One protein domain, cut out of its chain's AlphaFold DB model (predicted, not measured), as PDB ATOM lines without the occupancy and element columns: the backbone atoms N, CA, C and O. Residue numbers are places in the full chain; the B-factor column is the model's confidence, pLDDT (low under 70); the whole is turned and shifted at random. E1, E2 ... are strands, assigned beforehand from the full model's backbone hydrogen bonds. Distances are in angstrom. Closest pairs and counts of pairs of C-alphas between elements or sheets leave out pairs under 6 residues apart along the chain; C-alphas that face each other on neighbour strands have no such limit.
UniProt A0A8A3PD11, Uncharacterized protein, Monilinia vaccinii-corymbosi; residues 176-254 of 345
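This is residues 176 to 254 of the 345 residues of an uncharacterized protein of Monilinia vaccinii-corymbosi (UniProt A0A8A3PD11). Three small two-stranded hairpins, E1 with E2, E3 with E4 and E5 with E6, stand at the corners of a flat triangle, and links run from each to the next. The longest link, residues 196 to 211, loops from the E1 and E2 hairpin to E3. The printed part has 79 residues, with no named helix and six named strands, E1 to E6 in chain order, in three antiparallel two-stranded sheets; the class is all strand, though under half of the residues, 36 of 79, are in named elements. The whole is only just compact, close to loose, with a radius of gyration of the C-alphas of 13.6 A and spans of 37 by 35 by 19 A.

Look first at E1, residues 180 to 185, and E2, residues 190 to 195: this hairpin is antiparallel at 144 degrees, and N 183 and O 192 are within hydrogen-bond range at 2.8 A. Next, E3, residues 212 to 217, and E4, residues 222 to 227, form a hairpin at 143 degrees, with N 215 and O 224 at 3.0 A. Last, E5, residues 238 to 243, and E6, residues 248 to 253, form a hairpin at 146 degrees, with N 241 and O 250 at 2.8 A. Between hairpins, E2 and E6 have Cys 193 and Ser 248 as their closest C-alphas, 5.8 A apart. E1 and E6 are only just apart, closest 8.2 A; E3 is apart from E5 and E6.

Find C-alpha 180 at (230.154, 182.528, 348.909); from there E1 runs 14.7 A, and E2 spans 16.3 A. E3 starts at C-alpha 212 (227.522, 195.502, 346.165) and runs 14.7 A; E4 runs 15.4 A and E5 15.2 A. E6 runs 16.3 A to C-alpha 253 at (245.528, 200.252, 347.474).

The two C-alphas farthest apart, those of Thr 202 and Glu 237, are 39.3 A apart. The printed part has no cut; the link from E2 to E3 is long, with 16 residues. The mean pLDDT of the printed part is 90.5, and no printed residue is under 70.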
ATOM      1  N   CYS A 176     235.828 185.598 351.418       92.38
ATOM      2  CA  CYS A 176     234.844 185.380 350.365       92.38
ATOM      3  C   CYS A 176     233.846 186.527 350.326       92.38
ATOM      4  O   CYS A 176     233.633 187.215 351.323       92.38
ATOM      5  N   ALA A 177     233.287 186.754 349.143       92.31
ATOM      6  CA  ALA A 177     232.209 187.711 348.985       92.31
ATOM      7  C   ALA A 177     230.923 187.216 349.662       92.31
ATOM      8  O   ALA A 177     230.787 186.023 349.945       92.31
ATOM      9  N   GLY A 178     229.969 188.120 349.898       89.00
ATOM     10  CA  GLY A 178     228.641 187.738 350.388       89.00
ATOM     11  C   GLY A 178     228.005 186.638 349.522       89.00
ATOM     12  O   GLY A 178     228.028 186.709 348.298       89.00
ATOM     13  N   GLY A 179     227.463 185.587 350.144       86.06
ATOM     14  CA  GLY A 179     226.871 184.448 349.423       86.06
ATOM     15  C   GLY A 179     227.873 183.466 348.802       86.06
ATOM     16  O   GLY A 179     227.490 182.655 347.949       86.06
ATOM     17  N   ALA A 180     229.147 183.540 349.194       91.19
ATOM     18  CA  ALA A 180     230.154 182.528 348.909       91.19
ATOM     19  C   ALA A 180     230.836 182.049 350.199       91.19
ATOM     20  O   ALA A 180     231.069 182.829 351.123       91.19
ATOM     21  N   HIS A 181     231.238 180.779 350.226       88.81
ATOM     22  CA  HIS A 181     231.977 180.185 351.338       88.81
ATOM     23  C   HIS A 181     233.336 179.643 350.893       88.81
ATOM     24  O   HIS A 181     233.591 179.373 349.717       88.81
ATOM     25  N   GLN A 182     234.235 179.486 351.864       88.94
ATOM     26  CA  GLN A 182     235.554 178.917 351.627       88.94
ATOM     27  C   GLN A 182     235.453 177.404 351.437       88.94
ATOM     28  O   GLN A 182     234.932 176.692 352.293       88.94
ATOM     29  N   VAL A 183     236.031 176.910 350.348       89.31
ATOM     30  CA  VAL A 183     236.136 175.482 350.045       89.31
ATOM     31  C   VAL A 183     237.603 175.128 349.860       89.31
ATOM     32  O   VAL A 183     238.294 175.697 349.007       89.31
ATOM     33  N   LEU A 184     238.101 174.165 350.641       85.62
ATOM     34  CA  LEU A 184     239.425 173.594 350.414       85.62
ATOM     35  C   LEU A 184     239.351 172.595 349.259       85.62
ATOM     36  O   LEU A 184     238.743 171.531 349.377       85.62
ATOM     37  N   LYS A 185     240.027 172.895 348.145       82.88
ATOM     38  CA  LYS A 185     240.141 171.934 347.045       82.88
ATOM     39  C   LYS A 185     241.079 170.789 347.461       82.88
ATOM     40  O   LYS A 185     242.260 171.056 347.713       82.88
ATOM     41  N   PRO A 186     240.614 169.521 347.473       72.44
ATOM     42  CA  PRO A 186     241.355 168.394 348.051       72.44
ATOM     43  C   PRO A 186     242.721 168.147 347.394       72.44
ATOM     44  O   PRO A 186     243.648 167.687 348.052       72.44
ATOM     45  N   TYR A 187     242.880 168.508 346.118       76.19
ATOM     46  CA  TYR A 187     244.116 168.278 345.363       76.19
ATOM     47  C   TYR A 187     245.088 169.465 345.358       76.19
ATOM     48  O   TYR A 187     246.271 169.282 345.093       76.19
ATOM     49  N   ALA A 188     244.616 170.683 345.642       71.94
ATOM     50  CA  ALA A 188     245.406 171.898 345.425       71.94
ATOM     51  C   ALA A 188     246.014 172.483 346.709       71.94
ATOM     52  O   ALA A 188     246.774 173.446 346.620       71.94
ATOM     53  N   LYS A 189     245.647 171.965 347.898       75.19
ATOM     54  CA  LYS A 189     245.940 172.588 349.210       75.19
ATOM     55  C   LYS A 189     245.638 174.100 349.236       75.19
ATOM     56  O   LYS A 189     246.229 174.854 350.002       75.19
ATOM     57  N   LYS A 190     244.731 174.546 348.366       83.69
ATOM     58  CA  LYS A 190     244.394 175.944 348.129       83.69
ATOM     59  C   LYS A 190     242.906 176.109 348.367       83.69
ATOM     60  O   LYS A 190     242.109 175.301 347.888       83.69
ATOM     61  N   CYS A 191     242.562 177.155 349.100       89.06
ATOM     62  CA  CYS A 191     241.180 177.527 349.319       89.06
ATOM     63  C   CYS A 191     240.668 178.418 348.201       89.06
ATOM     64  O   CYS A 191     241.393 179.269 347.677       89.06
ATOM     65  N   THR A 192     239.420 178.178 347.831       91.31
ATOM     66  CA  THR A 192     238.677 178.928 346.821       91.31
ATOM     67  C   THR A 192     237.343 179.354 347.409       91.31
ATOM     68  O   THR A 192     236.826 178.665 348.282       91.31
ATOM     69  N   CYS A 193     236.782 180.457 346.925       92.31
ATOM     70  CA  CYS A 193     235.426 180.851 347.283       92.31
ATOM     71  C   CYS A 193     234.444 180.246 346.282       92.31
ATOM     72  O   CYS A 193     234.548 180.484 345.075       92.31
ATOM     73  N   GLU A 194     233.511 179.442 346.780       92.06
ATOM     74  CA  GLU A 194     232.427 178.876 345.981       92.06
ATOM     75  C   GLU A 194     231.113 179.539 346.373       92.06
ATOM     76  O   GLU A 194     230.858 179.768 347.551       92.06
ATOM     77  N   LEU A 195     230.293 179.874 345.376       91.00
ATOM     78  CA  LEU A 195     228.969 180.435 345.621       91.00
ATOM     79  C   LEU A 195     228.105 179.392 346.325       91.00
ATOM     80  O   LEU A 195     227.981 178.271 345.830       91.00
ATOM     81  N   ASP A 196     227.460 179.792 347.419       84.31
ATOM     82  CA  ASP A 196     226.522 178.935 348.148       84.31
ATOM     83  C   ASP A 196     225.394 178.478 347.226       84.31
ATOM     84  O   ASP A 196     224.974 177.323 347.234       84.31
ATOM     85  N   ASN A 197     224.902 179.413 346.410       86.94
ATOM     86  CA  ASN A 197     223.830 179.176 345.466       86.94
ATOM     87  C   ASN A 197     224.060 180.012 344.200       86.94
ATOM     88  O   ASN A 197     224.075 181.245 344.277       86.94
ATOM     89  N   PRO A 198     224.208 179.388 343.017       88.81
ATOM     90  CA  PRO A 198     224.304 180.137 341.774       88.81
ATOM     91  C   PRO A 198     223.015 180.929 341.552       88.81
ATOM     92  O   PRO A 198     221.912 180.407 341.724       88.81
ATOM     93  N   VAL A 199     223.153 182.196 341.157       88.31
ATOM     94  CA  VAL A 199     222.006 183.078 340.931       88.31
ATOM     95  C   VAL A 199     221.138 182.499 339.803       88.31
ATOM     96  O   VAL A 199     221.612 182.413 338.665       88.31
ATOM     97  N   PRO A 200     219.882 182.100 340.076       89.38
ATOM     98  CA  PRO A 200     219.053 181.455 339.070       89.38
ATOM     99  C   PRO A 200     218.687 182.429 337.935       89.38
ATOM    100  O   PRO A 200     218.572 183.635 338.171       89.38
ATOM    101  N   PRO A 201     218.414 181.934 336.709       88.94
ATOM    102  CA  PRO A 201     217.999 182.775 335.577       88.94
ATOM    103  C   PRO A 201     216.704 183.557 335.832       88.94
ATOM    104  O   PRO A 201     216.434 184.551 335.165       88.94
ATOM    105  N   THR A 202     215.893 183.102 336.791       89.12
ATOM    106  CA  THR A 202     214.649 183.744 337.228       89.12
ATOM    107  C   THR A 202     214.877 184.993 338.079       89.12
ATOM    108  O   THR A 202     213.932 185.751 338.298       89.12
ATOM    109  N   CYS A 203     216.103 185.236 338.559       87.69
ATOM    110  CA  CYS A 203     216.418 186.465 339.271       87.69
ATOM    111  C   CYS A 203     216.325 187.675 338.334       87.69
ATOM    112  O   CYS A 203     216.951 187.667 337.268       87.69
ATOM    113  N   PRO A 204     215.636 188.757 338.736       90.06
ATOM    114  CA  PRO A 204     215.626 189.982 337.954       90.06
ATOM    115  C   PRO A 204     217.053 190.515 337.753       90.06
ATOM    116  O   PRO A 204     217.957 190.316 338.575       90.06
ATOM    117  N   LEU A 205     217.264 191.211 336.635       89.06
ATOM    118  CA  LEU A 205     218.500 191.943 336.369       89.06
ATOM    119  C   LEU A 205     218.556 193.173 337.284       89.06
ATOM    120  O   LEU A 205     218.170 194.275 336.905       89.06
ATOM    121  N   LEU A 206     219.000 192.959 338.521       89.81
ATOM    122  CA  LEU A 206     219.235 194.015 339.497       89.81
ATOM    123  C   LEU A 206     220.551 194.725 339.166       89.81
ATOM    124  O   LEU A 206     221.595 194.083 339.048       89.81
ATOM    125  N   LYS A 207     220.501 196.054 339.025       91.06
ATOM    126  CA  LYS A 207     221.700 196.898 338.996       91.06
ATOM    127  C   LYS A 207     222.049 197.272 340.431       91.06
ATOM    128  O   LYS A 207     221.374 198.109 341.025       91.06
ATOM    129  N   CYS A 208     223.073 196.630 340.980       92.94
ATOM    130  CA  CYS A 208     223.561 196.942 342.317       92.94
ATOM    131  C   CYS A 208     224.385 198.235 342.311       92.94
ATOM    132  O   CYS A 208     224.999 198.595 341.304       92.94
ATOM    133  N   ARG A 209     224.358 198.955 343.437       94.56
ATOM    134  CA  ARG A 209     225.239 200.104 343.670       94.56
ATOM    135  C   ARG A 209     226.681 199.606 343.788       94.56
ATOM    136  O   ARG A 209     226.893 198.511 344.291       94.56
ATOM    137  N   GLU A 210     227.644 200.431 343.378       92.06
ATOM    138  CA  GLU A 210     229.076 200.173 343.574       92.06
ATOM    139  C   GLU A 210     229.380 199.686 345.005       92.06
ATOM    140  O   GLU A 210     228.830 200.220 345.974       92.06
ATOM    141  N   GLY A 211     230.202 198.635 345.114       89.12
ATOM    142  CA  GLY A 211     230.503 197.936 346.369       89.12
ATOM    143  C   GLY A 211     229.468 196.888 346.796       89.12
ATOM    144  O   GLY A 211     229.541 196.393 347.921       89.12
ATOM    145  N   ASN A 212     228.485 196.577 345.947       93.62
ATOM    146  CA  ASN A 212     227.522 195.502 346.165       93.62
ATOM    147  C   ASN A 212     227.367 194.654 344.898       93.62
ATOM    148  O   ASN A 212     227.367 195.183 343.780       93.62
ATOM    149  N   HIS A 213     227.087 193.366 345.073       91.69
ATOM    150  CA  HIS A 213     226.799 192.443 343.981       91.69
ATOM    151  C   HIS A 213     225.529 191.645 344.255       91.69
ATOM    152  O   HIS A 213     224.939 191.672 345.333       91.69
ATOM    153  N   ARG A 214     225.060 190.966 343.211       92.12
ATOM    154  CA  ARG A 214     223.816 190.212 343.254       92.12
ATOM    155  C   ARG A 214     224.038 188.858 343.920       92.12
ATOM    156  O   ARG A 214     224.765 188.034 343.366       92.12
ATOM    157  N   VAL A 215     223.315 188.612 345.007       92.62
ATOM    158  CA  VAL A 215     223.324 187.351 345.761       92.62
ATOM    159  C   VAL A 215     221.925 186.736 345.747       92.62
ATOM    160  O   VAL A 215     220.917 187.447 345.708       92.62
ATOM    161  N   TYR A 216     221.848 185.404 345.707       91.50
ATOM    162  CA  TYR A 216     220.592 184.667 345.834       91.50
ATOM    163  C   TYR A 216     220.509 184.003 347.207       91.50
ATOM    164  O   TYR A 216     221.333 183.151 347.535       91.50
ATOM    165  N   HIS A 217     219.482 184.354 347.979       90.31
ATOM    166  CA  HIS A 217     219.238 183.766 349.294       90.31
ATOM    167  C   HIS A 217     218.191 182.653 349.173       90.31
ATOM    168  O   HIS A 217     217.010 182.955 348.946       90.31
ATOM    169  N   PRO A 218     218.572 181.373 349.337       84.75
ATOM    170  CA  PRO A 218     217.653 180.250 349.155       84.75
ATOM    171  C   PRO A 218     216.495 180.271 350.162       84.75
ATOM    172  O   PRO A 218     215.371 179.924 349.798       84.75
ATOM    173  N   ASP A 219     216.740 180.756 351.382       88.50
ATOM    174  CA  ASP A 219     215.752 180.782 352.467       88.50
ATOM    175  C   ASP A 219     214.586 181.729 352.172       88.50
ATOM    176  O   ASP A 219     213.425 181.421 352.439       88.50
ATOM    177  N   THR A 220     214.884 182.884 351.572       92.00
ATOM    178  CA  THR A 220     213.870 183.890 351.225       92.00
ATOM    179  C   THR A 220     213.396 183.778 349.781       92.00
ATOM    180  O   THR A 220     212.400 184.412 349.421       92.00
ATOM    181  N   ARG A 221     214.091 182.981 348.954       91.31
ATOM    182  CA  ARG A 221     213.897 182.869 347.499       91.31
ATOM    183  C   ARG A 221     213.934 184.228 346.798       91.31
ATOM    184  O   ARG A 221     213.204 184.462 345.833       91.31
ATOM    185  N   LYS A 222     214.758 185.143 347.308       93.69
ATOM    186  CA  LYS A 222     214.922 186.498 346.778       93.69
ATOM    187  C   LYS A 222     216.362 186.727 346.356       93.69
ATOM    188  O   LYS A 222     217.295 186.140 346.898       93.69
ATOM    189  N   CYS A 223     216.505 187.608 345.376       93.31
ATOM    190  CA  CYS A 223     217.786 188.083 344.892       93.31
ATOM    191  C   CYS A 223     217.943 189.511 345.403       93.31
ATOM    192  O   CYS A 223     217.055 190.340 345.178       93.31
ATOM    193  N   THR A 224     219.024 189.779 346.116       94.19
ATOM    194  CA  THR A 224     219.318 191.083 346.721       94.19
ATOM    195  C   THR A 224     220.672 191.582 346.237       94.19
ATOM    196  O   THR A 224     221.393 190.880 345.524       94.19
ATOM    197  N   CYS A 225     220.956 192.848 346.534       94.19
ATOM    198  CA  CYS A 225     222.282 193.418 346.370       94.19
ATOM    199  C   CYS A 225     222.932 193.441 347.744       94.19
ATOM    200  O   CYS A 225     222.520 194.238 348.590       94.19
ATOM    201  N   ASP A 226     223.909 192.571 347.937       93.50
ATOM    202  CA  ASP A 226     224.611 192.417 349.201       93.50
ATOM    203  C   ASP A 226     225.984 193.086 349.102       93.50
ATOM    204  O   ASP A 226     226.536 193.175 347.995       93.50
ATOM    205  N   PRO A 227     226.551 193.559 350.227       93.00
ATOM    206  CA  PRO A 227     227.899 194.100 350.247       93.00
ATOM    207  C   PRO A 227     228.897 193.115 349.644       93.00
ATOM    208  O   PRO A 227     228.859 191.917 349.921       93.00
ATOM    209  N   ASP A 228     229.812 193.637 348.836       92.19
ATOM    210  CA  ASP A 228     230.810 192.837 348.137       92.19
ATOM    211  C   ASP A 228     231.686 192.031 349.093       92.19
ATOM    212  O   ASP A 228     231.874 190.835 348.900       92.19
ATOM    213  N   CYS A 229     232.178 192.679 350.146       94.56
ATOM    214  CA  CYS A 229     233.145 192.106 351.073       94.56
ATOM    215  C   CYS A 229     232.767 192.449 352.522       94.56
ATOM    216  O   CYS A 229     233.424 193.295 353.128       94.56
ATOM    217  N   PRO A 230     231.695 191.848 353.076       90.06
ATOM    218  CA  PRO A 230     231.148 192.233 354.380       90.06
ATOM    219  C   PRO A 230     232.104 191.931 355.542       90.06
ATOM    220  O   PRO A 230     232.123 192.671 356.522       90.06
ATOM    221  N   ASP A 231     232.925 190.888 355.402       87.69
ATOM    222  CA  ASP A 231     233.822 190.402 356.457       87.69
ATOM    223  C   ASP A 231     235.283 190.847 356.276       87.69
ATOM    224  O   ASP A 231     236.151 190.488 357.076       87.69
ATOM    225  N   LEU A 232     235.590 191.607 355.216       91.94
ATOM    226  CA  LEU A 232     236.945 192.083 354.946       91.94
ATOM    227  C   LEU A 232     237.113 193.530 355.409       91.94
ATOM    228  O   LEU A 232     236.576 194.459 354.805       91.94
ATOM    229  N   PHE A 233     237.957 193.721 356.418       92.00
ATOM    230  CA  PHE A 233     238.398 195.038 356.862       92.00
ATOM    231  C   PHE A 233     239.806 195.319 356.338       92.00
ATOM    232  O   PHE A 233     240.739 194.559 356.596       92.00
ATOM    233  N   CYS A 234     239.954 196.418 355.600       93.56
ATOM    234  CA  CYS A 234     241.235 196.887 355.080       93.56
ATOM    235  C   CYS A 234     241.791 198.025 355.946       93.56
ATOM    236  O   CYS A 234     241.041 198.702 356.649       93.56
ATOM    237  N   ILE A 235     243.108 198.240 355.886       92.44
ATOM    238  CA  ILE A 235     243.734 199.447 356.449       92.44
ATOM    239  C   ILE A 235     243.233 200.698 355.717       92.44
ATOM    240  O   ILE A 235     242.717 200.590 354.608       92.44
ATOM    241  N   ALA A 236     243.387 201.879 356.316       93.00
ATOM    242  CA  ALA A 236     242.786 203.122 355.821       93.00
ATOM    243  C   ALA A 236     243.220 203.508 354.391       93.00
ATOM    244  O   ALA A 236     242.471 204.156 353.663       93.00
ATOM    245  N   GLU A 237     244.415 203.093 353.981       94.94
ATOM    246  CA  GLU A 237     245.013 203.359 352.673       94.94
ATOM    247  C   GLU A 237     244.588 202.342 351.598       94.94
ATOM    248  O   GLU A 237     244.921 202.475 350.415       94.94
ATOM    249  N   GLN A 238     243.848 201.309 352.001       96.12
ATOM    250  CA  GLN A 238     243.349 200.260 351.128       96.12
ATOM    251  C   GLN A 238     241.822 200.196 351.173       96.12
ATOM    252  O   GLN A 238     241.175 200.480 352.177       96.12
ATOM    253  N   ARG A 239     241.226 199.765 350.066       93.81
ATOM    254  CA  ARG A 239     239.792 199.495 349.956       93.81
ATOM    255  C   ARG A 239     239.550 198.017 349.656       93.81
ATOM    256  O   ARG A 239     240.357 197.407 348.948       93.81
ATOM    257  N   PRO A 240     238.460 197.431 350.170       95.06
ATOM    258  CA  PRO A 240     238.069 196.088 349.782       95.06
ATOM    259  C   PRO A 240     237.672 196.088 348.304       95.06
ATOM    260  O   PRO A 240     236.883 196.920 347.858       95.06
ATOM    261  N   THR A 241     238.216 195.137 347.553       94.56
ATOM    262  CA  THR A 241     237.876 194.909 346.151       94.56
ATOM    263  C   THR A 241     237.393 193.478 345.981       94.56
ATOM    264  O   THR A 241     238.050 192.525 346.411       94.56
ATOM    265  N   TYR A 242     236.260 193.338 345.303       95.00
ATOM    266  CA  TYR A 242     235.683 192.057 344.936       95.00
ATOM    267  C   TYR A 242     236.183 191.578 343.571       95.00
ATOM    268  O   TYR A 242     236.131 192.304 342.575       95.00
ATOM    269  N   ASN A 243     236.653 190.332 343.519       94.25
ATOM    270  CA  ASN A 243     237.010 189.647 342.285       94.25
ATOM    271  C   ASN A 243     235.902 188.661 341.891       94.25
ATOM    272  O   ASN A 243     235.807 187.559 342.434       94.25
ATOM    273  N   GLN A 244     235.104 189.048 340.894       91.31
ATOM    274  CA  GLN A 244     233.969 188.261 340.411       91.31
ATOM    275  C   GLN A 244     234.364 186.896 339.823       91.31
ATOM    276  O   GLN A 244     233.589 185.950 339.895       91.31
ATOM    277  N   SER A 245     235.567 186.760 339.258       92.69
ATOM    278  CA  SER A 245     236.014 185.492 338.662       92.69
ATOM    279  C   SER A 245     236.324 184.429 339.715       92.69
ATOM    280  O   SER A 245     236.243 183.235 339.433       92.69
ATOM    281  N   THR A 246     236.708 184.851 340.919       92.44
ATOM    282  CA  THR A 246     237.114 183.957 342.014       92.44
ATOM    283  C   THR A 246     236.172 184.005 343.211       92.44
ATOM    284  O   THR A 246     236.423 183.305 344.188       92.44
ATOM    285  N   ASN A 247     235.123 184.831 343.150       93.94
ATOM    286  CA  ASN A 247     234.208 185.163 344.244       93.94
ATOM    287  C   ASN A 247     234.919 185.555 345.554       93.94
ATOM    288  O   ASN A 247     234.427 185.293 346.651       93.94
ATOM    289  N   SER A 248     236.114 186.137 345.441       94.31
ATOM    290  CA  SER A 248     236.982 186.428 346.581       94.31
ATOM    291  C   SER A 248     237.192 187.922 346.753       94.31
ATOM    292  O   SER A 248     237.243 188.676 345.781       94.31
ATOM    293  N   CYS A 249     237.412 188.316 347.993       95.44
ATOM    294  CA  CYS A 249     237.695 189.667 348.420       95.44
ATOM    295  C   CYS A 249     239.171 189.825 348.774       95.44
ATOM    296  O   CYS A 249     239.777 188.961 349.412       95.44
ATOM    297  N   SER A 250     239.748 190.949 348.367       95.25
ATOM    298  CA  SER A 250     241.107 191.343 348.739       95.25
ATOM    299  C   SER A 250     241.173 192.841 348.980       95.25
ATOM    300  O   SER A 250     240.422 193.593 348.364       95.25
ATOM    301  N   CYS A 251     242.109 193.291 349.806       95.38
ATOM    302  CA  CYS A 251     242.392 194.712 349.926       95.38
ATOM    303  C   CYS A 251     243.271 195.170 348.757       95.38
ATOM    304  O   CYS A 251     244.256 194.515 348.411       95.38
ATOM    305  N   GLN A 252     242.887 196.273 348.121       95.38
ATOM    306  CA  GLN A 252     243.684 196.946 347.102       95.38
ATOM    307  C   GLN A 252     243.971 198.371 347.544       95.38
ATOM    308  O   GLN A 252     243.119 199.023 348.144       95.38
ATOM    309  N   TRP A 253     245.158 198.867 347.211       95.38
ATOM    310  CA  TRP A 253     245.528 200.252 347.474       95.38
ATOM    311  C   TRP A 253     244.578 201.222 346.781       95.38
ATOM    312  O   TRP A 253     244.147 201.011 345.642       95.38
ATOM    313  N   ILE A 254     244.228 202.281 347.503       93.75
ATOM    314  CA  ILE A 254     243.538 203.420 346.916       93.75
ATOM    315  C   ILE A 254     244.548 204.112 345.984       93.75
ATOM    316  O   ILE A 254     245.667 204.370 346.426       93.75
TER     317      ILE A 254